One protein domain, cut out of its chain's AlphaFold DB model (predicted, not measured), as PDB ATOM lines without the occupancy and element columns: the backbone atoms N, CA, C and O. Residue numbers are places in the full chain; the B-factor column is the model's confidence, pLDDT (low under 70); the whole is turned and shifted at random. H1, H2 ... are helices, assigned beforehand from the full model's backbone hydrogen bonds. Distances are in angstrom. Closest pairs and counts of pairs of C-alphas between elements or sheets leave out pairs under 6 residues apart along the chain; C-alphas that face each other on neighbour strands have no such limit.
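AT A GLANCE: This is residues 5 to 177 of the 182 residues of an uncharacterized protein of Halospina sp. K52047b (UniProt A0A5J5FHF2). Six helices, roughly side by side, make a ring in which each touches the next: H1, H3, H7, H5, H4, H9 and back to H1. Outside it, short H2 folds back on H1, H6 packs on H7, and short H8 crosses H1 at its first residues. The printed part has 173 residues, with nine named helices, H1 to H9, and no named strand: all helix. It is compact, with a radius of gyration of the C-alphas of 16.1 A, and spans 50 by 43 by 35 A.

HOW THE PARTS SIT: H1, residues 5 to 25, is the hub, touching four helices. Its residues 16 to 24 alone touch H2, residues 30 to 36, in a hairpin; the closest C-alphas, of Leu 16 and Thr 36, are 4.7 A apart. H3, residues 39 to 50, touches H1 at a shallow tilt of 23 degrees, opposite ways; the closest C-alphas, of Gly 13 and Ala 39, are 4.1 A apart. H4, residues 57 to 76, forms a hairpin with H5, residues 80 to 95, closest at the C-alphas of Ala 66 and Val 81, 5.4 A. H6, residues 98 to 114, and H7, residues 124 to 139, are another hairpin; the C-alphas of Gly 108 and Gly 125 are closest, 3.6 A. H7 also touches H3 at a steep tilt of 40 degrees, closest at the C-alphas of Tyr 49 and Gly 134, 4.1 A, and H5, closest at those of Val 86 and Pro 124, 6.2 A. H8, residues 151 to 158, is about perpendicular to H1, at 81 degrees, and touches its residues 5 to 14 alone; the C-alphas of Ala 11 and Gly 157 are closest, 4.1 A. H9, residues 160 to 175, touches H1, closest at the C-alphas of Ile 18 and His 167, 7.1 A, and H4, closest at those of Ala 65 and Leu 161, 7.1 A. H1, H3, H4, H5, H7 and H9 form a bundle, helices side by side; H1 and H5 are apart. Every O i to N i+4 pair is within hydrogen-bond range in H1, H2, H3, H6, H7 and H9; H4 has 14 of 16, H5 9 of 12 and H8 2 of 4.

IN THESE COORDINATES: H1 begins at C-alpha 5, (-36.652, -20.724, -6.714), and is 30.3 A long. H4 is 28.2 A, with a kink of 39 degrees near residue 70; H5 is 24.0 A, H6 24.2 A, H7 22.4 A and H9 22.2 A. H9 ends at C-alpha 175, (-38.173, 10.815, 3.380).

THE WHOLE: The C-alphas farthest apart, of Gly 99 and Ile 177, are 51.1 A apart. The printed part has no cut, and the link H7 to H8, 11 residues, is long. Mean pLDDT of the printed part is 84.0; residues 71 to 81, 120 and 175 to 177 are under 70.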
ATOM      1  N   THR A   5     -36.784 -20.626  -8.178       90.44
ATOM      2  CA  THR A   5     -36.652 -20.724  -6.714       90.44
ATOM      3  C   THR A   5     -35.544 -19.814  -6.190       90.44
ATOM      4  O   THR A   5     -35.714 -19.151  -5.171       90.44
ATOM      5  N   LEU A   6     -34.422 -19.732  -6.909       89.31
ATOM      6  CA  LEU A   6     -33.321 -18.831  -6.567       89.31
ATOM      7  C   LEU A   6     -33.681 -17.370  -6.835       89.31
ATOM      8  O   LEU A   6     -33.361 -16.505  -6.022       89.31
ATOM      9  N   ASP A   7     -34.391 -17.101  -7.932       89.56
ATOM     10  CA  ASP A   7     -34.936 -15.769  -8.204       89.56
ATOM     11  C   ASP A   7     -35.909 -15.345  -7.082       89.56
ATOM     12  O   ASP A   7     -35.816 -14.233  -6.572       89.56
ATOM     13  N   ALA A   8     -36.803 -16.233  -6.636       89.50
ATOM     14  CA  ALA A   8     -37.728 -15.963  -5.533       89.50
ATOM     15  C   ALA A   8     -36.993 -15.740  -4.200       89.50
ATOM     16  O   ALA A   8     -37.328 -14.816  -3.464       89.50
ATOM     17  N   ALA A   9     -35.955 -16.526  -3.904       90.69
ATOM     18  CA  ALA A   9     -35.141 -16.348  -2.701       90.69
ATOM     19  C   ALA A   9     -34.424 -14.986  -2.689       90.69
ATOM     20  O   ALA A   9     -34.420 -14.290  -1.677       90.69
ATOM     21  N   ARG A  10     -33.882 -14.549  -3.831       89.00
ATOM     22  CA  ARG A  10     -33.315 -13.198  -3.966       89.00
ATOM     23  C   ARG A  10     -34.363 -12.108  -3.814       89.00
ATOM     24  O   ARG A  10     -34.092 -11.107  -3.161       89.00
ATOM     25  N   ALA A  11     -35.545 -12.297  -4.398       88.81
ATOM     26  CA  ALA A  11     -36.652 -11.360  -4.253       88.81
ATOM     27  C   ALA A  11     -37.102 -11.235  -2.791       88.81
ATOM     28  O   ALA A  11     -37.329 -10.123  -2.325       88.81
ATOM     29  N   ALA A  12     -37.145 -12.346  -2.051       90.62
ATOM     30  CA  ALA A  12     -37.395 -12.344  -0.614       90.62
ATOM     31  C   ALA A  12     -36.298 -11.588   0.149       90.62
ATOM     32  O   ALA A  12     -36.613 -10.775   1.009       90.62
ATOM     33  N   GLY A  13     -35.022 -11.777  -0.209       88.19
ATOM     34  CA  GLY A  13     -33.917 -10.997   0.360       88.19
ATOM     35  C   GLY A  13     -34.076  -9.491   0.125       88.19
ATOM     36  O   GLY A  13     -33.915  -8.702   1.049       88.19
ATOM     37  N   ILE A  14     -34.474  -9.088  -1.085       85.81
ATOM     38  CA  ILE A  14     -34.763  -7.682  -1.401       85.81
ATOM     39  C   ILE A  14     -35.946  -7.174  -0.571       85.81
ATOM     40  O   ILE A  14     -35.839  -6.116   0.035       85.81
ATOM     41  N   ALA A  15     -37.042  -7.929  -0.488       87.88
ATOM     42  CA  ALA A  15     -38.203  -7.551   0.314       87.88
ATOM     43  C   ALA A  15     -37.849  -7.380   1.801       87.88
ATOM     44  O   ALA A  15     -38.256  -6.399   2.415       87.88
ATOM     45  N   LEU A  16     -37.041  -8.284   2.364       88.88
ATOM     46  CA  LEU A  16     -36.554  -8.183   3.739       88.88
ATOM     47  C   LEU A  16     -35.690  -6.935   3.955       88.88
ATOM     48  O   LEU A  16     -35.842  -6.279   4.973       88.88
ATOM     49  N   MET A  17     -34.836  -6.566   3.000       85.31
ATOM     50  CA  MET A  17     -34.040  -5.332   3.080       85.31
ATOM     51  C   MET A  17     -34.915  -4.074   3.015       85.31
ATOM     52  O   MET A  17     -34.667  -3.116   3.739       85.31
ATOM     53  N   ILE A  18     -35.950  -4.069   2.169       82.69
ATOM     54  CA  ILE A  18     -36.926  -2.969   2.121       82.69
ATOM     55  C   ILE A  18     -37.613  -2.834   3.483       82.69
ATOM     56  O   ILE A  18     -37.680  -1.735   4.030       82.69
ATOM     57  N   LEU A  19     -38.074  -3.954   4.045       84.31
ATOM     58  CA  LEU A  19     -38.674  -3.992   5.376       84.31
ATOM     59  C   LEU A  19     -37.692  -3.562   6.469       84.31
ATOM     60  O   LEU A  19     -38.121  -2.886   7.395       84.31
ATOM     61  N   ASP A  20     -36.400  -3.889   6.357       83.00
ATOM     62  CA  ASP A  20     -35.365  -3.431   7.293       83.00
ATOM     63  C   ASP A  20     -35.287  -1.903   7.317       83.00
ATOM     64  O   ASP A  20     -35.326  -1.291   8.380       83.00
ATOM     65  N   HIS A  21     -35.242  -1.279   6.136       78.88
ATOM     66  CA  HIS A  21     -35.177   0.176   6.020       78.88
ATOM     67  C   HIS A  21     -36.434   0.834   6.594       78.88
ATOM     68  O   HIS A  21     -36.331   1.803   7.339       78.88
ATOM     69  N   VAL A  22     -37.619   0.291   6.295       78.75
ATOM     70  CA  VAL A  22     -38.887   0.767   6.873       78.75
ATOM     71  C   VAL A  22     -38.870   0.612   8.397       78.75
ATOM     72  O   VAL A  22     -39.191   1.557   9.107       78.75
ATOM     73  N   ALA A  23     -38.440  -0.542   8.909       81.75
ATOM     74  CA  ALA A  23     -38.352  -0.804  10.341       81.75
ATOM     75  C   ALA A  23     -37.390   0.155  11.058       81.75
ATOM     76  O   ALA A  23     -37.655   0.535  12.195       81.75
ATOM     77  N   VAL A  24     -36.294   0.556  10.408       76.00
ATOM     78  CA  VAL A  24     -35.368   1.573  10.928       76.00
ATOM     79  C   VAL A  24     -36.012   2.958  10.927       76.00
ATOM     80  O   VAL A  24     -35.965   3.630  11.951       76.00
ATOM     81  N   VAL A  25     -36.639   3.369   9.821       73.88
ATOM     82  CA  VAL A  25     -37.256   4.703   9.684       73.88
ATOM     83  C   VAL A  25     -38.420   4.908  10.659       73.88
ATOM     84  O   VAL A  25     -38.573   5.998  11.196       73.88
ATOM     85  N   TYR A  26     -39.229   3.875  10.899       78.75
ATOM     86  CA  TYR A  26     -40.397   3.935  11.786       78.75
ATOM     87  C   TYR A  26     -40.150   3.329  13.178       78.75
ATOM     88  O   TYR A  26     -41.111   3.056  13.895       78.75
ATOM     89  N   GLU A  27     -38.892   3.069  13.544       81.12
ATOM     90  CA  GLU A  27     -38.490   2.563  14.869       81.12
ATOM     91  C   GLU A  27     -39.263   1.311  15.338       81.12
ATOM     92  O   GLU A  27     -39.682   1.178  16.489       81.12
ATOM     93  N   TRP A  28     -39.467   0.355  14.433       83.06
ATOM     94  CA  TRP A  28     -40.180  -0.888  14.733       83.06
ATOM     95  C   TRP A  28     -39.438  -1.778  15.754       83.06
ATOM     96  O   TRP A  28     -38.221  -1.660  15.927       83.06
ATOM     97  N   PRO A  29     -40.141  -2.737  16.399       85.75
ATOM     98  CA  PRO A  29     -39.552  -3.614  17.409       85.75
ATOM     99  C   PRO A  29     -38.283  -4.359  16.940       85.75
ATOM    100  O   PRO A  29     -38.245  -4.834  15.799       85.75
ATOM    101  N   PRO A  30     -37.285  -4.579  17.826       81.56
ATOM    102  CA  PRO A  30     -36.017  -5.236  17.482       81.56
ATOM    103  C   PRO A  30     -36.166  -6.611  16.819       81.56
ATOM    104  O   PRO A  30     -35.407  -6.938  15.915       81.56
ATOM    105  N   ILE A  31     -37.194  -7.382  17.194       83.31
ATOM    106  CA  ILE A  31     -37.459  -8.705  16.610       83.31
ATOM    107  C   ILE A  31     -37.713  -8.648  15.099       83.31
ATOM    108  O   ILE A  31     -37.336  -9.565  14.373       83.31
ATOM    109  N   ILE A  32     -38.322  -7.564  14.605       80.25
ATOM    110  CA  ILE A  32     -38.541  -7.389  13.168       80.25
ATOM    111  C   ILE A  32     -37.199  -7.125  12.485       80.25
ATOM    112  O   ILE A  32     -36.916  -7.742  11.460       80.25
ATOM    113  N   ARG A  33     -36.344  -6.303  13.108       77.62
ATOM    114  CA  ARG A  33     -34.985  -6.013  12.626       77.62
ATOM    115  C   ARG A  33     -34.104  -7.262  12.577       77.62
ATOM    116  O   ARG A  33     -33.322  -7.432  11.646       77.62
ATOM    117  N   ASP A  34     -34.239  -8.169  13.540       82.31
ATOM    118  CA  ASP A  34     -33.482  -9.426  13.549       82.31
ATOM    119  C   ASP A  34     -33.863 -10.342  12.377       82.31
ATOM    120  O   ASP A  34     -32.997 -10.975  11.770       82.31
ATOM    121  N   ILE A  35     -35.146 -10.367  12.002       82.12
ATOM    122  CA  ILE A  35     -35.632 -11.133  10.847       82.12
ATOM    123  C   ILE A  35     -35.173 -10.481   9.539       82.12
ATOM    124  O   ILE A  35     -34.679 -11.168   8.641       82.12
ATOM    125  N   THR A  36     -35.313  -9.162   9.411       83.75
ATOM    126  CA  THR A  36     -34.968  -8.435   8.181       83.75
ATOM    127  C   THR A  36     -33.468  -8.428   7.907       83.75
ATOM    128  O   THR A  36     -33.060  -8.458   6.744       83.75
ATOM    129  N   ARG A  37     -32.628  -8.546   8.943       82.88
ATOM    130  CA  ARG A  37     -31.179  -8.755   8.800       82.88
ATOM    131  C   ARG A  37     -30.817  -9.996   7.985       82.88
ATOM    132  O   ARG A  37     -29.759  -9.989   7.359       82.88
ATOM    133  N   LEU A  38     -31.684 -11.009   7.885       86.88
ATOM    134  CA  LEU A  38     -31.464 -12.181   7.022       86.88
ATOM    135  C   LEU A  38     -31.443 -11.850   5.520       86.88
ATOM    136  O   LEU A  38     -30.984 -12.676   4.727       86.88
ATOM    137  N   ALA A  39     -31.872 -10.646   5.124       87.69
ATOM    138  CA  ALA A  39     -31.824 -10.160   3.749       87.69
ATOM    139  C   ALA A  39     -30.446 -10.339   3.097       87.69
ATOM    140  O   ALA A  39     -30.334 -10.907   2.008       87.69
ATOM    141  N   MET A  40     -29.395  -9.876   3.778       88.62
ATOM    142  CA  MET A  40     -28.025  -9.892   3.261       88.62
ATOM    143  C   MET A  40     -27.451 -11.306   3.145       88.62
ATOM    144  O   MET A  40     -27.009 -11.653   2.046       88.62
ATOM    145  N   PRO A  41     -27.487 -12.157   4.193       91.38
ATOM    146  CA  PRO A  41     -27.097 -13.559   4.070       91.38
ATOM    147  C   PRO A  41     -27.819 -14.265   2.919       91.38
ATOM    148  O   PRO A  41     -27.177 -14.906   2.087       91.38
ATOM    149  N   LEU A  42     -29.141 -14.090   2.810       91.88
ATOM    150  CA  LEU A  42     -29.939 -14.722   1.762       91.88
ATOM    151  C   LEU A  42     -29.518 -14.252   0.365       91.88
ATOM    152  O   LEU A  42     -29.301 -15.074  -0.531       91.88
ATOM    153  N   PHE A  43     -29.354 -12.943   0.171       89.06
ATOM    154  CA  PHE A  43     -28.936 -12.373  -1.107       89.06
ATOM    155  C   PHE A  43     -27.516 -12.799  -1.499       89.06
ATOM    156  O   PHE A  43     -27.281 -13.154  -2.657       89.06
ATOM    157  N   MET A  44     -26.573 -12.796  -0.557       91.62
ATOM    158  CA  MET A  44     -25.176 -13.144  -0.821       91.62
ATOM    159  C   MET A  44     -25.005 -14.634  -1.117       91.62
ATOM    160  O   MET A  44     -24.388 -14.980  -2.123       91.62
ATOM    161  N   VAL A  45     -25.618 -15.521  -0.328       94.25
ATOM    162  CA  VAL A  45     -25.554 -16.974  -0.571       94.25
ATOM    163  C   VAL A  45     -26.182 -17.329  -1.919       94.25
ATOM    164  O   VAL A  45     -25.583 -18.047  -2.717       94.25
ATOM    165  N   THR A  46     -27.367 -16.796  -2.225       92.44
ATOM    166  CA  THR A  46     -28.027 -17.071  -3.514       92.44
ATOM    167  C   THR A  46     -27.241 -16.507  -4.698       92.44
ATOM    168  O   THR A  46     -27.147 -17.163  -5.736       92.44
ATOM    169  N   SER A  47     -26.626 -15.330  -4.553       89.44
ATOM    170  CA  SER A  47     -25.781 -14.735  -5.596       89.44
ATOM    171  C   SER A  47     -24.497 -15.537  -5.819       89.44
ATOM    172  O   SER A  47     -24.134 -15.791  -6.967       89.44
ATOM    173  N   GLY A  48     -23.859 -16.009  -4.743       92.06
ATOM    174  CA  GLY A  48     -22.709 -16.911  -4.807       92.06
ATOM    175  C   GLY A  48     -23.050 -18.234  -5.488       92.06
ATOM    176  O   GLY A  48     -22.337 -18.666  -6.386       92.06
ATOM    177  N   TYR A  49     -24.196 -18.831  -5.146       92.88
ATOM    178  CA  TYR A  49     -24.677 -20.058  -5.787       92.88
ATOM    179  C   TYR A  49     -24.959 -19.862  -7.282       92.88
ATOM    180  O   TYR A  49     -24.671 -20.734  -8.094       92.88
ATOM    181  N   LEU A  50     -25.514 -18.717  -7.687       89.94
ATOM    182  CA  LEU A  50     -25.794 -18.420  -9.096       89.94
ATOM    183  C   LEU A  50     -24.543 -18.051  -9.907       89.94
ATOM    184  O   LEU A  50     -24.610 -18.004 -11.141       89.94
ATOM    185  N   PHE A  51     -23.411 -17.774  -9.258       89.31
ATOM    186  CA  PHE A  51     -22.200 -17.359  -9.946       89.31
ATOM    187  C   PHE A  51     -21.617 -18.511 -10.765       89.31
ATOM    188  O   PHE A  51     -21.193 -19.532 -10.240       89.31
ATOM    189  N   THR A  52     -21.554 -18.342 -12.086       84.69
ATOM    190  CA  THR A  52     -21.098 -19.397 -13.009       84.69
ATOM    191  C   THR A  52     -19.612 -19.324 -13.358       84.69
ATOM    192  O   THR A  52     -19.139 -20.136 -14.149       84.69
ATOM    193  N   GLY A  53     -18.864 -18.375 -12.787       79.88
ATOM    194  CA  GLY A  53     -17.451 -18.147 -13.116       79.88
ATOM    195  C   GLY A  53     -17.213 -17.143 -14.248       79.88
ATOM    196  O   GLY A  53     -16.076 -16.728 -14.461       79.88
ATOM    197  N   LYS A  54     -18.265 -16.718 -14.961       83.00
ATOM    198  CA  LYS A  54     -18.169 -15.729 -16.043       83.00
ATOM    199  C   LYS A  54     -18.398 -14.314 -15.510       83.00
ATOM    200  O   LYS A  54     -19.486 -14.002 -15.029       83.00
ATOM    201  N   LEU A  55     -17.384 -13.461 -15.643       80.81
ATOM    202  CA  LEU A  55     -17.487 -12.015 -15.427       80.81
ATOM    203  C   LEU A  55     -17.835 -11.366 -16.773       80.81
ATOM    204  O   LEU A  55     -16.951 -11.082 -17.572       80.81
ATOM    205  N   GLY A  56     -19.130 -11.260 -17.067       78.81
ATOM    206  CA  GLY A  56     -19.633 -10.603 -18.280       78.81
ATOM    207  C   GLY A  56     -20.023  -9.147 -18.029       78.81
ATOM    208  O   GLY A  56     -19.643  -8.567 -17.016       78.81
ATOM    209  N   GLU A  57     -20.866  -8.594 -18.897       81.31
ATOM    210  CA  GLU A  57     -21.420  -7.230 -18.789       81.31
ATOM    211  C   GLU A  57     -22.016  -6.933 -17.404       81.31
ATOM    212  O   GLU A  57     -21.817  -5.856 -16.856       81.31
ATOM    213  N   ARG A  58     -22.611  -7.944 -16.757       73.12
ATOM    214  CA  ARG A  58     -23.131  -7.856 -15.381       73.12
ATOM    215  C   ARG A  58     -22.104  -7.422 -14.336       73.12
ATOM    216  O   ARG A  58     -22.478  -6.858 -13.318       73.12
ATOM    217  N   TYR A  59     -20.821  -7.710 -14.544       84.00
ATOM    218  CA  TYR A  59     -19.764  -7.241 -13.650       84.00
ATOM    219  C   TYR A  59     -19.603  -5.718 -13.742       84.00
ATOM    220  O   TYR A  59     -19.508  -5.045 -12.719       84.00
ATOM    221  N   LEU A  60     -19.645  -5.179 -14.964       83.62
ATOM    222  CA  LEU A  60     -19.640  -3.740 -15.209       83.62
ATOM    223  C   LEU A  60     -20.924  -3.092 -14.675       83.62
ATOM    224  O   LEU A  60     -20.846  -2.055 -14.029       83.62
ATOM    225  N   GLU A  61     -22.086  -3.721 -14.875       82.62
ATOM    226  CA  GLU A  61     -23.371  -3.237 -14.345       82.62
ATOM    227  C   GLU A  61     -23.343  -3.056 -12.823       82.62
ATOM    228  O   GLU A  61     -23.898  -2.086 -12.319       82.62
ATOM    229  N   VAL A  62     -22.677  -3.950 -12.081       81.62
ATOM    230  CA  VAL A  62     -22.518  -3.814 -10.623       81.62
ATOM    231  C   VAL A  62     -21.652  -2.605 -10.271       81.62
ATOM    232  O   VAL A  62     -22.022  -1.842  -9.381       81.62
ATOM    233  N   TRP A  63     -20.530  -2.396 -10.967       84.69
ATOM    234  CA  TRP A  63     -19.677  -1.220 -10.754       84.69
ATOM    235  C   TRP A  63     -20.397   0.083 -11.096       84.69
ATOM    236  O   TRP A  63     -20.324   1.045 -10.335       84.69
ATOM    237  N   LEU A  64     -21.134   0.105 -12.207       83.00
ATOM    238  CA  LEU A  64     -21.957   1.244 -12.601       83.00
ATOM    239  C   LEU A  64     -23.061   1.501 -11.577       83.00
ATOM    240  O   LEU A  64     -23.262   2.643 -11.180       83.00
ATOM    241  N   ALA A  65     -23.734   0.456 -11.094       79.44
ATOM    242  CA  ALA A  65     -24.732   0.591 -10.042       79.44
ATOM    243  C   ALA A  65     -24.117   1.149  -8.752       79.44
ATOM    244  O   ALA A  65     -24.696   2.056  -8.160       79.44
ATOM    245  N   ALA A  66     -22.935   0.677  -8.342       80.00
ATOM    246  CA  ALA A  66     -22.217   1.221  -7.190       80.00
ATOM    247  C   ALA A  66     -21.877   2.708  -7.384       80.00
ATOM    248  O   ALA A  66     -22.126   3.512  -6.493       80.00
ATOM    249  N   ALA A  67     -21.385   3.092  -8.565       80.88
ATOM    250  CA  ALA A  67     -21.052   4.480  -8.880       80.88
ATOM    251  C   ALA A  67     -22.288   5.397  -8.911       80.88
ATOM    252  O   ALA A  67     -22.257   6.487  -8.349       80.88
ATOM    253  N   ILE A  68     -23.389   4.952  -9.528       78.31
ATOM    254  CA  ILE A  68     -24.638   5.727  -9.644       78.31
ATOM    255  C   ILE A  68     -25.335   5.865  -8.288       78.31
ATOM    256  O   ILE A  68     -25.927   6.903  -8.005       78.31
ATOM    257  N   THR A  69     -25.277   4.832  -7.444       71.62
ATOM    258  CA  THR A  69     -25.908   4.852  -6.113       71.62
ATOM    259  C   THR A  69     -25.031   5.502  -5.042       71.62
ATOM    260  O   THR A  69     -25.555   5.853  -3.985       71.62
ATOM    261  N   TRP A  70     -23.739   5.741  -5.315       73.00
ATOM    262  CA  TRP A  70     -22.805   6.419  -4.403       73.00
ATOM    263  C   TRP A  70     -23.356   7.742  -3.846       73.00
ATOM    264  O   TRP A  70     -23.402   7.887  -2.624       73.00
ATOM    265  N   PRO A  71     -23.849   8.689  -4.669       68.25
ATOM    266  CA  PRO A  71     -24.360   9.961  -4.162       68.25
ATOM    267  C   PRO A  71     -25.596   9.795  -3.270       68.25
ATOM    268  O   PRO A  71     -25.725  10.494  -2.272       68.25
ATOM    269  N   MET A  72     -26.483   8.843  -3.589       63.56
ATOM    270  CA  MET A  72     -27.669   8.562  -2.771       63.56
ATOM    271  C   MET A  72     -27.291   7.993  -1.403       63.56
ATOM    272  O   MET A  72     -27.910   8.338  -0.405       63.56
ATOM    273  N   VAL A  73     -26.254   7.162  -1.343       62.00
ATOM    274  CA  VAL A  73     -25.726   6.626  -0.084       62.00
ATOM    275  C   VAL A  73     -25.114   7.710   0.791       62.00
ATOM    276  O   VAL A  73     -25.358   7.702   1.991       62.00
ATOM    277  N   VAL A  74     -24.368   8.652   0.209       61.62
ATOM    278  CA  VAL A  74     -23.791   9.776   0.966       61.62
ATOM    279  C   VAL A  74     -24.888  10.655   1.574       61.62
ATOM    280  O   VAL A  74     -24.724  11.149   2.681       61.62
ATOM    281  N   VAL A  75     -26.012  10.830   0.874       59.25
ATOM    282  CA  VAL A  75     -27.137  11.655   1.347       59.25
ATOM    283  C   VAL A  75     -28.012  10.929   2.375       59.25
ATOM    284  O   VAL A  75     -28.573  11.574   3.253       59.25
ATOM    285  N   LEU A  76     -28.153   9.606   2.263       57.69
ATOM    286  CA  LEU A  76     -29.070   8.805   3.087       57.69
ATOM    287  C   LEU A  76     -28.367   7.965   4.166       57.69
ATOM    288  O   LEU A  76     -29.027   7.157   4.811       57.69
ATOM    289  N   GLU A  77     -27.042   8.086   4.303       58.81
ATOM    290  CA  GLU A  77     -26.198   7.285   5.211       58.81
ATOM    291  C   GLU A  77     -26.409   5.762   5.076       58.81
ATOM    292  O   GLU A  77     -26.318   4.986   6.025       58.81
ATOM    293  N   LEU A  78     -26.707   5.291   3.863       59.59
ATOM    294  CA  LEU A  78     -27.023   3.881   3.642       59.59
ATOM    295  C   LEU A  78     -25.752   3.043   3.454       59.59
ATOM    296  O   LEU A  78     -24.947   3.293   2.566       59.59
ATOM    297  N   ALA A  79     -25.638   1.926   4.172       59.59
ATOM    298  CA  ALA A  79     -24.556   0.930   4.074       59.59
ATOM    299  C   ALA A  79     -24.308   0.307   2.676       59.59
ATOM    300  O   ALA A  79     -23.478  -0.584   2.503       59.59
ATOM    301  N   LEU A  80     -25.076   0.685   1.660       64.44
ATOM    302  CA  LEU A  80     -25.235  -0.081   0.434       64.44
ATOM    303  C   LEU A  80     -24.015  -0.058  -0.489       64.44
ATOM    304  O   LEU A  80     -23.636  -1.089  -1.042       64.44
ATOM    305  N   VAL A  81     -23.443   1.110  -0.752       66.38
ATOM    306  CA  VAL A  81     -22.426   1.242  -1.809       66.38
ATOM    307  C   VAL A  81     -21.167   0.472  -1.446       66.38
ATOM    308  O   VAL A  81     -20.597  -0.236  -2.273       66.38
ATOM    309  N   HIS A  82     -20.843   0.487  -0.162       74.56
ATOM    310  CA  HIS A  82     -19.902  -0.400   0.495       74.56
ATOM    311  C   HIS A  82     -20.148  -1.885   0.171       74.56
ATOM    312  O   HIS A  82     -19.231  -2.590  -0.257       74.56
ATOM    313  N   VAL A  83     -21.395  -2.352   0.277       79.62
ATOM    314  CA  VAL A  83     -21.780  -3.736  -0.043       79.62
ATOM    315  C   VAL A  83     -21.618  -4.044  -1.531       79.62
ATOM    316  O   VAL A  83     -21.090  -5.102  -1.870       79.62
ATOM    317  N   LEU A  84     -22.046  -3.150  -2.431       80.12
ATOM    318  CA  LEU A  84     -21.909  -3.352  -3.882       80.12
ATOM    319  C   LEU A  84     -20.441  -3.391  -4.318       80.12
ATOM    320  O   LEU A  84     -20.074  -4.224  -5.145       80.12
ATOM    321  N   ILE A  85     -19.599  -2.540  -3.729       83.31
ATOM    322  CA  ILE A  85     -18.154  -2.528  -3.978       83.31
ATOM    323  C   ILE A  85     -17.521  -3.822  -3.490       83.31
ATOM    324  O   ILE A  85     -16.793  -4.460  -4.247       83.31
ATOM    325  N   VAL A  86     -17.825  -4.267  -2.266       84.88
ATOM    326  CA  VAL A  86     -17.316  -5.555  -1.765       84.88
ATOM    327  C   VAL A  86     -17.790  -6.702  -2.643       84.88
ATOM    328  O   VAL A  86     -16.989  -7.547  -3.027       84.88
ATOM    329  N   TYR A  87     -19.068  -6.717  -3.017       85.62
ATOM    330  CA  TYR A  87     -19.622  -7.731  -3.907       85.62
ATOM    331  C   TYR A  87     -18.873  -7.770  -5.249       85.62
ATOM    332  O   TYR A  87     -18.481  -8.847  -5.705       85.62
ATOM    333  N   ALA A  88     -18.598  -6.606  -5.846       86.88
ATOM    334  CA  ALA A  88     -17.803  -6.497  -7.064       86.88
ATOM    335  C   ALA A  88     -16.357  -6.981  -6.860       86.88
ATOM    336  O   ALA A  88     -15.858  -7.768  -7.656       86.88
ATOM    337  N   LEU A  89     -15.690  -6.590  -5.775       88.94
ATOM    338  CA  LEU A  89     -14.313  -7.009  -5.485       88.94
ATOM    339  C   LEU A  89     -14.191  -8.518  -5.226       88.94
ATOM    340  O   LEU A  89     -13.194  -9.135  -5.605       88.94
ATOM    341  N   VAL A  90     -15.205  -9.129  -4.611       88.94
ATOM    342  CA  VAL A  90     -15.213 -10.557  -4.262       88.94
ATOM    343  C   VAL A  90     -15.574 -11.445  -5.453       88.94
ATOM    344  O   VAL A  90     -15.065 -12.560  -5.563       88.94
ATOM    345  N   LEU A  91     -16.413 -10.973  -6.376       88.75
ATOM    346  CA  LEU A  91     -16.879 -11.734  -7.543       88.75
ATOM    347  C   LEU A  91     -15.751 -12.444  -8.327       88.75
ATOM    348  O   LEU A  91     -15.881 -13.641  -8.601       88.75
ATOM    349  N   PRO A  92     -14.623 -11.786  -8.667       89.94
ATOM    350  CA  PRO A  92     -13.493 -12.446  -9.315       89.94
ATOM    351  C   PRO A  92     -12.865 -13.576  -8.497       89.94
ATOM    352  O   PRO A  92     -12.395 -14.544  -9.103       89.94
ATOM    353  N   LEU A  93     -12.869 -13.465  -7.163       90.38
ATOM    354  CA  LEU A  93     -12.294 -14.442  -6.231       90.38
ATOM    355  C   LEU A  93     -13.101 -15.741  -6.195       90.38
ATOM    356  O   LEU A  93     -12.529 -16.811  -6.012       90.38
ATOM    357  N   LEU A  94     -14.409 -15.680  -6.467       90.50
ATOM    358  CA  LEU A  94     -15.293 -16.854  -6.513       90.50
ATOM    359  C   LEU A  94     -14.940 -17.857  -7.629       90.50
ATOM    360  O   LEU A  94     -15.511 -18.948  -7.690       90.50
ATOM    361  N   ARG A  95     -14.012 -17.502  -8.527       91.19
ATOM    362  CA  ARG A  95     -13.452 -18.399  -9.553       91.19
ATOM    363  C   ARG A  95     -12.349 -19.314  -9.020       91.19
ATOM    364  O   ARG A  95     -11.895 -20.185  -9.756       91.19
ATOM    365  N   ALA A  96     -11.894 -19.103  -7.787       90.75
ATOM    366  CA  ALA A  96     -10.851 -19.912  -7.183       90.75
ATOM    367  C   ALA A  96     -11.317 -21.352  -6.908       90.75
ATOM    368  O   ALA A  96     -12.510 -21.669  -6.914       90.75
ATOM    369  N   GLN A  97     -10.347 -22.232  -6.660       92.56
ATOM    370  CA  GLN A  97     -10.606 -23.622  -6.289       92.56
ATOM    371  C   GLN A  97     -11.287 -23.704  -4.907       92.56
ATOM    372  O   GLN A  97     -11.066 -22.818  -4.076       92.56
ATOM    373  N   PRO A  98     -12.058 -24.771  -4.612       91.38
ATOM    374  CA  PRO A  98     -12.819 -24.891  -3.365       91.38
ATOM    375  C   PRO A  98     -11.980 -24.668  -2.096       91.38
ATOM    376  O   PRO A  98     -12.409 -23.961  -1.188       91.38
ATOM    377  N   GLY A  99     -10.756 -25.209  -2.054       92.69
ATOM    378  CA  GLY A  99      -9.846 -25.023  -0.918       92.69
ATOM    379  C   GLY A  99      -9.444 -23.559  -0.708       92.69
ATOM    380  O   GLY A  99      -9.432 -23.073   0.421       92.69
ATOM    381  N   THR A 100      -9.191 -22.823  -1.794       93.69
ATOM    382  CA  THR A 100      -8.912 -21.383  -1.740       93.69
ATOM    383  C   THR A 100     -10.140 -20.593  -1.298       93.69
ATOM    384  O   THR A 100     -10.007 -19.663  -0.511       93.69
ATOM    385  N   LEU A 101     -11.338 -20.964  -1.761       92.75
ATOM    386  CA  LEU A 101     -12.578 -20.312  -1.334       92.75
ATOM    387  C   LEU A 101     -12.806 -20.484   0.170       92.75
ATOM    388  O   LEU A 101     -13.093 -19.502   0.850       92.75
ATOM    389  N   LEU A 102     -12.612 -21.695   0.699       93.56
ATOM    390  CA  LEU A 102     -12.712 -21.955   2.134       93.56
ATOM    391  C   LEU A 102     -11.718 -21.099   2.928       93.56
ATOM    392  O   LEU A 102     -12.104 -20.466   3.908       93.56
ATOM    393  N   LEU A 103     -10.463 -21.025   2.473       95.12
ATOM    394  CA  LEU A 103      -9.454 -20.166   3.091       95.12
ATOM    395  C   LEU A 103      -9.892 -18.695   3.090       95.12
ATOM    396  O   LEU A 103      -9.813 -18.037   4.124       95.12
ATOM    397  N   LEU A 104     -10.395 -18.188   1.962       91.44
ATOM    398  CA  LEU A 104     -10.894 -16.816   1.846       91.44
ATOM    399  C   LEU A 104     -12.069 -16.545   2.794       91.44
ATOM    400  O   LEU A 104     -12.101 -15.490   3.422       91.44
ATOM    401  N   ALA A 105     -13.000 -17.489   2.951       92.94
ATOM    402  CA  ALA A 105     -14.090 -17.359   3.918       92.94
ATOM    403  C   ALA A 105     -13.570 -17.305   5.362       92.94
ATOM    404  O   ALA A 105     -13.984 -16.429   6.119       92.94
ATOM    405  N   CYS A 106     -12.625 -18.177   5.730       93.94
ATOM    406  CA  CYS A 106     -11.991 -18.149   7.049       93.94
ATOM    407  C   CYS A 106     -11.267 -16.820   7.304       93.94
ATOM    408  O   CYS A 106     -11.429 -16.236   8.373       93.94
ATOM    409  N   LEU A 107     -10.517 -16.312   6.320       92.12
ATOM    410  CA  LEU A 107      -9.836 -15.017   6.411       92.12
ATOM    411  C   LEU A 107     -10.826 -13.855   6.541       92.12
ATOM    412  O   LEU A 107     -10.600 -12.959   7.350       92.12
ATOM    413  N   GLY A 108     -11.934 -13.878   5.797       91.19
ATOM    414  CA  GLY A 108     -12.996 -12.876   5.911       91.19
ATOM    415  C   GLY A 108     -13.630 -12.863   7.302       91.19
ATOM    416  O   GLY A 108     -13.744 -11.809   7.930       91.19
ATOM    417  N   LEU A 109     -13.988 -14.035   7.830       92.31
ATOM    418  CA  LEU A 109     -14.512 -14.143   9.193       92.31
ATOM    419  C   LEU A 109     -13.480 -13.660  10.218       92.31
ATOM    420  O   LEU A 109     -13.814 -12.858  11.084       92.31
ATOM    421  N   LEU A 110     -12.213 -14.060  10.083       93.19
ATOM    422  CA  LEU A 110     -11.148 -13.623  10.984       93.19
ATOM    423  C   LEU A 110     -10.957 -12.098  10.949       93.19
ATOM    424  O   LEU A 110     -10.852 -11.485  12.011       93.19
ATOM    425  N   GLN A 111     -10.969 -11.481   9.763       91.31
ATOM    426  CA  GLN A 111     -10.941 -10.023   9.605       91.31
ATOM    427  C   GLN A 111     -12.112  -9.372  10.336       91.31
ATOM    428  O   GLN A 111     -11.919  -8.388  11.038       91.31
ATOM    429  N   THR A 112     -13.308  -9.942  10.223       89.81
ATOM    430  CA  THR A 112     -14.511  -9.384  10.848       89.81
ATOM    431  C   THR A 112     -14.400  -9.315  12.374       89.81
ATOM    432  O   THR A 112     -14.827  -8.329  12.968       89.81
ATOM    433  N   TYR A 113     -13.800 -10.326  13.007       88.94
ATOM    434  CA  TYR A 113     -13.646 -10.369  14.466       88.94
ATOM    435  C   TYR A 113     -12.429  -9.599  14.989       88.94
ATOM    436  O   TYR A 113     -12.474  -9.094  16.106       88.94
ATOM    437  N   ASN A 114     -11.343  -9.519  14.216       91.69
ATOM    438  CA  ASN A 114     -10.070  -8.965  14.699       91.69
ATOM    439  C   ASN A 114      -9.759  -7.567  14.156       91.69
ATOM    440  O   ASN A 114      -8.954  -6.848  14.739       91.69
ATOM    441  N   TRP A 115     -10.368  -7.182  13.036       89.06
ATOM    442  CA  TRP A 115     -10.115  -5.911  12.366       89.06
ATOM    443  C   TRP A 115     -11.383  -5.401  11.677       89.06
ATOM    444  O   TRP A 115     -11.425  -5.226  10.459       89.06
ATOM    445  N   ALA A 116     -12.442  -5.191  12.461       86.00
ATOM    446  CA  ALA A 116     -13.693  -4.642  11.955       86.00
ATOM    447  C   ALA A 116     -13.468  -3.260  11.317       86.00
ATOM    448  O   ALA A 116     -12.771  -2.407  11.872       86.00
ATOM    449  N   ILE A 117     -14.061  -3.045  10.141       84.38
ATOM    450  CA  ILE A 117     -14.007  -1.759   9.444       84.38
ATOM    451  C   ILE A 117     -15.072  -0.843  10.058       84.38
ATOM    452  O   ILE A 117     -16.218  -1.287  10.200       84.38
ATOM    453  N   PRO A 118     -14.728   0.410  10.414       80.88
ATOM    454  CA  PRO A 118     -15.665   1.362  10.999       80.88
ATOM    455  C   PRO A 118     -16.580   1.939   9.912       80.88
ATOM    456  O   PRO A 118     -16.410   3.070   9.468       80.88
ATOM    457  N   TRP A 119     -17.525   1.126   9.451       78.12
ATOM    458  CA  TRP A 119     -18.596   1.548   8.558       78.12
ATOM    459  C   TRP A 119     -19.942   1.015   9.044       78.12
ATOM    460  O   TRP A 119     -20.006   0.034   9.793       78.12
ATOM    461  N   ASP A 120     -21.022   1.647   8.607       68.94
ATOM    462  CA  ASP A 120     -22.361   1.181   8.932       68.94
ATOM    463  C   ASP A 120     -22.741   0.017   8.016       68.94
ATOM    464  O   ASP A 120     -22.628   0.103   6.793       68.94
ATOM    465  N   GLY A 121     -23.169  -1.101   8.614       74.69
ATOM    466  CA  GLY A 121     -23.685  -2.274   7.908       74.69
ATOM    467  C   GLY A 121     -22.861  -3.555   8.055       74.69
ATOM    468  O   GLY A 121     -22.137  -3.774   9.026       74.69
ATOM    469  N   TYR A 122     -23.034  -4.463   7.091       81.56
ATOM    470  CA  TYR A 122     -22.377  -5.769   7.115       81.56
ATOM    471  C   TYR A 122     -20.873  -5.638   6.866       81.56
ATOM    472  O   TYR A 122     -20.433  -5.017   5.901       81.56
ATOM    473  N   GLN A 123     -20.079  -6.279   7.721       88.31
ATOM    474  CA  GLN A 123     -18.630  -6.351   7.550       88.31
ATOM    475  C   GLN A 123     -18.278  -7.092   6.245       88.31
ATOM    476  O   GLN A 123     -18.917  -8.107   5.938       88.31
ATOM    477  N   PRO A 124     -17.264  -6.642   5.477       88.81
ATOM    478  CA  PRO A 124     -16.900  -7.261   4.199       88.81
ATOM    479  C   PRO A 124     -16.622  -8.758   4.311       88.81
ATOM    480  O   PRO A 124     -16.984  -9.532   3.425       88.81
ATOM    481  N   GLY A 125     -16.008  -9.171   5.420       91.50
ATOM    482  CA  GLY A 125     -15.715 -10.565   5.697       91.50
ATOM    483  C   GLY A 125     -16.952 -11.459   5.789       91.50
ATOM    484  O   GLY A 125     -16.924 -12.568   5.256       91.50
ATOM    485  N   TYR A 126     -18.061 -10.972   6.360       91.25
ATOM    486  CA  TYR A 126     -19.339 -11.694   6.329       91.25
ATOM    487  C   TYR A 126     -19.877 -11.826   4.904       91.25
ATOM    488  O   TYR A 126     -20.307 -12.908   4.507       91.25
ATOM    489  N   LEU A 127     -19.812 -10.754   4.109       91.31
ATOM    490  CA  LEU A 127     -20.269 -10.776   2.716       91.31
ATOM    491  C   LEU A 127     -19.475 -11.797   1.888       91.31
ATOM    492  O   LEU A 127     -20.064 -12.599   1.161       91.31
ATOM    493  N   LEU A 128     -18.149 -11.812   2.054       93.25
ATOM    494  CA  LEU A 128     -17.256 -12.796   1.445       93.25
ATOM    495  C   LEU A 128     -17.627 -14.223   1.864       93.25
ATOM    496  O   LEU A 128     -17.791 -15.084   1.000       93.25
ATOM    497  N   ALA A 129     -17.798 -14.470   3.164       94.00
ATOM    498  CA  ALA A 129     -18.138 -15.791   3.682       94.00
ATOM    499  C   ALA A 129     -19.476 -16.308   3.123       94.00
ATOM    500  O   ALA A 129     -19.558 -17.459   2.693       94.00
ATOM    501  N   PHE A 130     -20.505 -15.458   3.050       94.94
ATOM    502  CA  PHE A 130     -21.805 -15.838   2.490       94.94
ATOM    503  C   PHE A 130     -21.745 -16.116   0.984       94.94
ATOM    504  O   PHE A 130     -22.324 -17.100   0.518       94.94
ATOM    505  N   LEU A 131     -21.015 -15.305   0.213       94.12
ATOM    506  CA  LEU A 131     -20.814 -15.551  -1.219       94.12
ATOM    507  C   LEU A 131     -20.075 -16.866  -1.473       94.12
ATOM    508  O   LEU A 131     -20.484 -17.659  -2.325       94.12
ATOM    509  N   VAL A 132     -19.010 -17.113  -0.709       95.19
ATOM    510  CA  VAL A 132     -18.255 -18.368  -0.763       95.19
ATOM    511  C   VAL A 132     -19.149 -19.552  -0.420       95.19
ATOM    512  O   VAL A 132     -19.115 -20.544  -1.141       95.19
ATOM    513  N   LEU A 133     -19.976 -19.456   0.623       94.81
ATOM    514  CA  LEU A 133     -20.885 -20.533   1.020       94.81
ATOM    515  C   LEU A 133     -21.823 -20.933  -0.126       94.81
ATOM    516  O   LEU A 133     -21.968 -22.119  -0.424       94.81
ATOM    517  N   GLY A 134     -22.409 -19.949  -0.812       94.50
ATOM    518  CA  GLY A 134     -23.229 -20.193  -1.997       94.50
ATOM    519  C   GLY A 134     -22.464 -20.893  -3.121       94.50
ATOM    520  O   GLY A 134     -22.945 -21.873  -3.694       94.50
ATOM    521  N   GLN A 135     -21.251 -20.421  -3.415       94.88
ATOM    522  CA  GLN A 135     -20.408 -20.999  -4.462       94.88
ATOM    523  C   GLN A 135     -19.951 -22.425  -4.118       94.88
ATOM    524  O   GLN A 135     -19.958 -23.292  -4.992       94.88
ATOM    525  N   LEU A 136     -19.605 -22.696  -2.857       94.50
ATOM    526  CA  LEU A 136     -19.269 -24.037  -2.375       94.50
ATOM    527  C   LEU A 136     -20.470 -24.976  -2.478       94.50
ATOM    528  O   LEU A 136     -20.314 -26.092  -2.964       94.50
ATOM    529  N   ALA A 137     -21.672 -24.522  -2.108       93.56
ATOM    530  CA  ALA A 137     -22.893 -25.311  -2.267       93.56
ATOM    531  C   ALA A 137     -23.132 -25.704  -3.735       93.56
ATOM    532  O   ALA A 137     -23.447 -26.860  -4.026       93.56
ATOM    533  N   ARG A 138     -22.908 -24.777  -4.676       92.12
ATOM    534  CA  ARG A 138     -22.957 -25.077  -6.113       92.12
ATOM    535  C   ARG A 138     -21.875 -26.076  -6.533       92.12
ATOM    536  O   ARG A 138     -22.178 -27.019  -7.257       92.12
ATOM    537  N   GLN A 139     -20.624 -25.869  -6.121       91.12
ATOM    538  CA  GLN A 139     -19.499 -26.746  -6.473       91.12
ATOM    539  C   GLN A 139     -19.647 -28.159  -5.887       91.12
ATOM    540  O   GLN A 139     -19.224 -29.122  -6.517       91.12
ATOM    541  N   ALA A 140     -20.298 -28.284  -4.729       92.12
ATOM    542  CA  ALA A 140     -20.648 -29.554  -4.101       92.12
ATOM    543  C   ALA A 140     -21.821 -30.278  -4.789       92.12
ATOM    544  O   ALA A 140     -22.188 -31.373  -4.371       92.12
ATOM    545  N   GLY A 141     -22.431 -29.682  -5.820       90.12
ATOM    546  CA  GLY A 141     -23.554 -30.281  -6.541       90.12
ATOM    547  C   GLY A 141     -24.869 -30.263  -5.762       90.12
ATOM    548  O   GLY A 141     -25.760 -31.046  -6.071       90.12
ATOM    549  N   ILE A 142     -25.021 -29.385  -4.759       91.38
ATOM    550  CA  ILE A 142     -26.293 -29.240  -4.043       91.38
ATOM    551  C   ILE A 142     -27.332 -28.700  -5.021       91.38
ATOM    552  O   ILE A 142     -27.246 -27.552  -5.460       91.38
ATOM    553  N   GLU A 143     -28.326 -29.512  -5.359       89.94
ATOM    554  CA  GLU A 143     -29.381 -29.127  -6.288       89.94
ATOM    555  C   GLU A 143     -30.513 -28.385  -5.577       89.94
ATOM    556  O   GLU A 143     -31.170 -28.906  -4.673       89.94
ATOM    557  N   ILE A 144     -30.797 -27.163  -6.030       88.75
ATOM    558  CA  ILE A 144     -31.977 -26.418  -5.589       88.75
ATOM    559  C   ILE A 144     -33.115 -26.716  -6.557       88.75
ATOM    560  O   ILE A 144     -33.086 -26.292  -7.715       88.75
ATOM    561  N   ARG A 145     -34.139 -27.431  -6.076       89.00
ATOM    562  CA  ARG A 145     -35.300 -27.798  -6.894       89.00
ATOM    563  C   ARG A 145     -35.981 -26.560  -7.468       89.00
ATOM    564  O   ARG A 145     -36.302 -25.604  -6.755       89.00
ATOM    565  N   HIS A 146     -36.211 -26.601  -8.774       87.94
ATOM    566  CA  HIS A 146     -37.010 -25.600  -9.453       87.94
ATOM    567  C   HIS A 146     -38.476 -25.745  -9.044       87.94
ATOM    568  O   HIS A 146     -39.017 -26.849  -9.040       87.94
ATOM    569  N   ARG A 147     -39.108 -24.627  -8.707       89.56
ATOM    570  CA  ARG A 147     -40.550 -24.527  -8.521       89.56
ATOM    571  C   ARG A 147     -41.057 -23.365  -9.352       89.56
ATOM    572  O   ARG A 147     -40.417 -22.313  -9.391       89.56
ATOM    573  N   ASP A 148     -42.212 -23.554  -9.970       89.19
ATOM    574  CA  ASP A 148     -42.888 -22.491 -10.697       89.19
ATOM    575  C   ASP A 148     -43.450 -21.478  -9.704       89.19
ATOM    576  O   ASP A 148     -44.440 -21.712  -9.010       89.19
ATOM    577  N   TRP A 149     -42.758 -20.348  -9.608       89.81
ATOM    578  CA  TRP A 149     -43.205 -19.195  -8.845       89.81
ATOM    579  C   TRP A 149     -43.849 -18.180  -9.790       89.81
ATOM    580  O   TRP A 149     -43.349 -17.978 -10.903       89.81
ATOM    581  N   PRO A 150     -44.913 -17.486  -9.350       90.62
ATOM    582  CA  PRO A 150     -45.479 -16.368 -10.088       90.62
ATOM    583  C   PRO A 150     -44.406 -15.365 -10.527       90.62
ATOM    584  O   PRO A 150     -43.483 -15.037  -9.775       90.62
ATOM    585  N   GLN A 151     -44.530 -14.841 -11.748       87.75
ATOM    586  CA  GLN A 151     -43.508 -13.962 -12.320       87.75
ATOM    587  C   GLN A 151     -43.255 -12.720 -11.459       87.75
ATOM    588  O   GLN A 151     -42.100 -12.340 -11.290       87.75
ATOM    589  N   TRP A 152     -44.302 -12.141 -10.868       87.94
ATOM    590  CA  TRP A 152     -44.196 -10.971  -9.995       87.94
ATOM    591  C   TRP A 152     -43.361 -11.236  -8.728       87.94
ATOM    592  O   TRP A 152     -42.631 -10.350  -8.302       87.94
ATOM    593  N   LEU A 153     -43.371 -12.464  -8.187       88.38
ATOM    594  CA  LEU A 153     -42.539 -12.859  -7.037       88.38
ATOM    595  C   LEU A 153     -41.068 -13.048  -7.408       88.38
ATOM    596  O   LEU A 153     -40.186 -12.839  -6.588       88.38
ATOM    597  N   THR A 154     -40.784 -13.459  -8.642       90.06
ATOM    598  CA  THR A 154     -39.405 -13.718  -9.097       90.06
ATOM    599  C   THR A 154     -38.747 -12.502  -9.738       90.06
ATOM    600  O   THR A 154     -37.522 -12.436  -9.815       90.06
ATOM    601  N   TRP A 155     -39.541 -11.538 -10.214       89.69
ATOM    602  CA  TRP A 155     -39.051 -10.373 -10.947       89.69
ATOM    603  C   TRP A 155     -37.999  -9.568 -10.169       89.69
ATOM    604  O   TRP A 155     -36.938  -9.323 -10.752       89.69
ATOM    605  N   PRO A 156     -38.182  -9.252  -8.868       86.56
ATOM    606  CA  PRO A 156     -37.172  -8.507  -8.120       86.56
ATOM    607  C   PRO A 156     -35.837  -9.250  -8.038       86.56
ATOM    608  O   PRO A 156     -34.779  -8.648  -8.171       86.56
ATOM    609  N   GLY A 157     -35.860 -10.577  -7.896       84.25
ATOM    610  CA  GLY A 157     -34.637 -11.378  -7.847       84.25
ATOM    611  C   GLY A 157     -33.953 -11.576  -9.200       84.25
ATOM    612  O   GLY A 157     -32.739 -11.803  -9.243       84.25
ATOM    613  N   ARG A 158     -34.702 -11.454 -10.305       85.06
ATOM    614  CA  ARG A 158     -34.158 -11.443 -11.675       85.06
ATOM    615  C   ARG A 158     -33.457 -10.132 -11.999       85.06
ATOM    616  O   ARG A 158     -32.412 -10.159 -12.647       85.06
ATOM    617  N   TYR A 159     -34.021  -9.022 -11.530       84.38
ATOM    618  CA  TYR A 159     -33.526  -7.665 -11.758       84.38
ATOM    619  C   TYR A 159     -33.226  -6.971 -10.423       84.38
ATOM    620  O   TYR A 159     -33.827  -5.947 -10.102       84.38
ATOM    621  N   PRO A 160     -32.289  -7.524  -9.634       80.88
ATOM    622  CA  PRO A 160     -32.003  -7.079  -8.272       80.88
ATOM    623  C   PRO A 160     -31.589  -5.607  -8.218       80.88
ATOM    624  O   PRO A 160     -32.067  -4.872  -7.365       80.88
ATOM    625  N   LEU A 161     -30.751  -5.167  -9.164       77.44
ATOM    626  CA  LEU A 161     -30.275  -3.788  -9.249       77.44
ATOM    627  C   LEU A 161     -31.418  -2.825  -9.583       77.44
ATOM    628  O   LEU A 161     -31.505  -1.754  -8.996       77.44
ATOM    629  N   THR A 162     -32.326  -3.220 -10.479       82.94
ATOM    630  CA  THR A 162     -33.497  -2.414 -10.848       82.94
ATOM    631  C   THR A 162     -34.481  -2.304  -9.690       82.94
ATOM    632  O   THR A 162     -34.863  -1.198  -9.324       82.94
ATOM    633  N   ALA A 163     -34.866  -3.434  -9.089       82.38
ATOM    634  CA  ALA A 163     -35.772  -3.454  -7.941       82.38
ATOM    635  C   ALA A 163     -35.221  -2.610  -6.789       82.38
ATOM    636  O   ALA A 163     -35.952  -1.869  -6.136       82.38
ATOM    637  N   TYR A 164     -33.909  -2.679  -6.594       73.69
ATOM    638  CA  TYR A 164     -33.228  -1.895  -5.591       73.69
ATOM    639  C   TYR A 164     -33.168  -0.393  -5.913       73.69
ATOM    640  O   TYR A 164     -33.468   0.424  -5.048       73.69
ATOM    641  N   GLY A 165     -32.838  -0.011  -7.150       74.62
ATOM    642  CA  GLY A 165     -32.839   1.394  -7.571       74.62
ATOM    643  C   GLY A 165     -34.219   2.046  -7.439       74.62
ATOM    644  O   GLY A 165     -34.324   3.180  -6.980       74.62
ATOM    645  N   VAL A 166     -35.283   1.302  -7.762       82.19
ATOM    646  CA  VAL A 166     -36.670   1.742  -7.539       82.19
ATOM    647  C   VAL A 166     -36.950   1.937  -6.048       82.19
ATOM    648  O   VAL A 166     -37.489   2.974  -5.673       82.19
ATOM    649  N   HIS A 167     -36.554   0.985  -5.193       79.31
ATOM    650  CA  HIS A 167     -36.685   1.120  -3.736       79.31
ATOM    651  C   HIS A 167     -35.971   2.363  -3.202       79.31
ATOM    652  O   HIS A 167     -36.578   3.132  -2.469       79.31
ATOM    653  N   LEU A 168     -34.718   2.601  -3.600       72.62
ATOM    654  CA  LEU A 168     -33.987   3.799  -3.186       72.62
ATOM    655  C   LEU A 168     -34.684   5.086  -3.620       72.62
ATOM    656  O   LEU A 168     -34.839   5.991  -2.807       72.62
ATOM    657  N   GLY A 169     -35.118   5.161  -4.880       73.56
ATOM    658  CA  GLY A 169     -35.841   6.326  -5.386       73.56
ATOM    659  C   GLY A 169     -37.125   6.592  -4.599       73.56
ATOM    660  O   GLY A 169     -37.404   7.736  -4.243       73.56
ATOM    661  N   LEU A 170     -37.870   5.532  -4.267       79.06
ATOM    662  CA  LEU A 170     -39.060   5.620  -3.421       79.06
ATOM    663  C   LEU A 170     -38.719   6.058  -1.997       79.06
ATOM    664  O   LEU A 170     -39.384   6.942  -1.470       79.06
ATOM    665  N   LEU A 171     -37.684   5.479  -1.385       72.19
ATOM    666  CA  LEU A 171     -37.263   5.817  -0.028       72.19
ATOM    667  C   LEU A 171     -36.875   7.297   0.068       72.19
ATOM    668  O   LEU A 171     -37.392   7.995   0.933       72.19
ATOM    669  N   VAL A 172     -36.052   7.792  -0.866       70.88
ATOM    670  CA  VAL A 172     -35.700   9.219  -0.965       70.88
ATOM    671  C   VAL A 172     -36.962  10.064  -1.069       70.88
ATOM    672  O   VAL A 172     -37.151  10.976  -0.268       70.88
ATOM    673  N   GLY A 173     -37.849   9.736  -2.013       71.31
ATOM    674  CA  GLY A 173     -39.096  10.472  -2.216       71.31
ATOM    675  C   GLY A 173     -39.969  10.525  -0.961       71.31
ATOM    676  O   GLY A 173     -40.506  11.580  -0.643       71.31
ATOM    677  N   LEU A 174     -40.064   9.420  -0.219       71.94
ATOM    678  CA  LEU A 174     -40.846   9.330   1.015       71.94
ATOM    679  C   LEU A 174     -40.207  10.105   2.172       71.94
ATOM    680  O   LEU A 174     -40.920  10.784   2.899       71.94
ATOM    681  N   THR A 175     -38.881  10.063   2.323       66.31
ATOM    682  CA  THR A 175     -38.173  10.815   3.380       66.31
ATOM    683  C   THR A 175     -38.185  12.332   3.171       66.31
ATOM    684  O   THR A 175     -37.965  13.080   4.117       66.31
ATOM    685  N   GLN A 176     -38.459  12.802   1.950       65.75
ATOM    686  CA  GLN A 176     -38.619  14.228   1.639       65.75
ATOM    687  C   GLN A 176     -40.039  14.745   1.941       65.75
ATOM    688  O   GLN A 176     -40.289  15.946   1.844       65.75
ATOM    689  N   ILE A 177     -40.978  13.864   2.312       59.22
ATOM    690  CA  ILE A 177     -42.319  14.245   2.763       59.22
ATOM    691  C   ILE A 177     -42.261  14.393   4.292       59.22
ATOM    692  O   ILE A 177     -41.978  13.407   4.972       59.22
TER     693      ILE A 177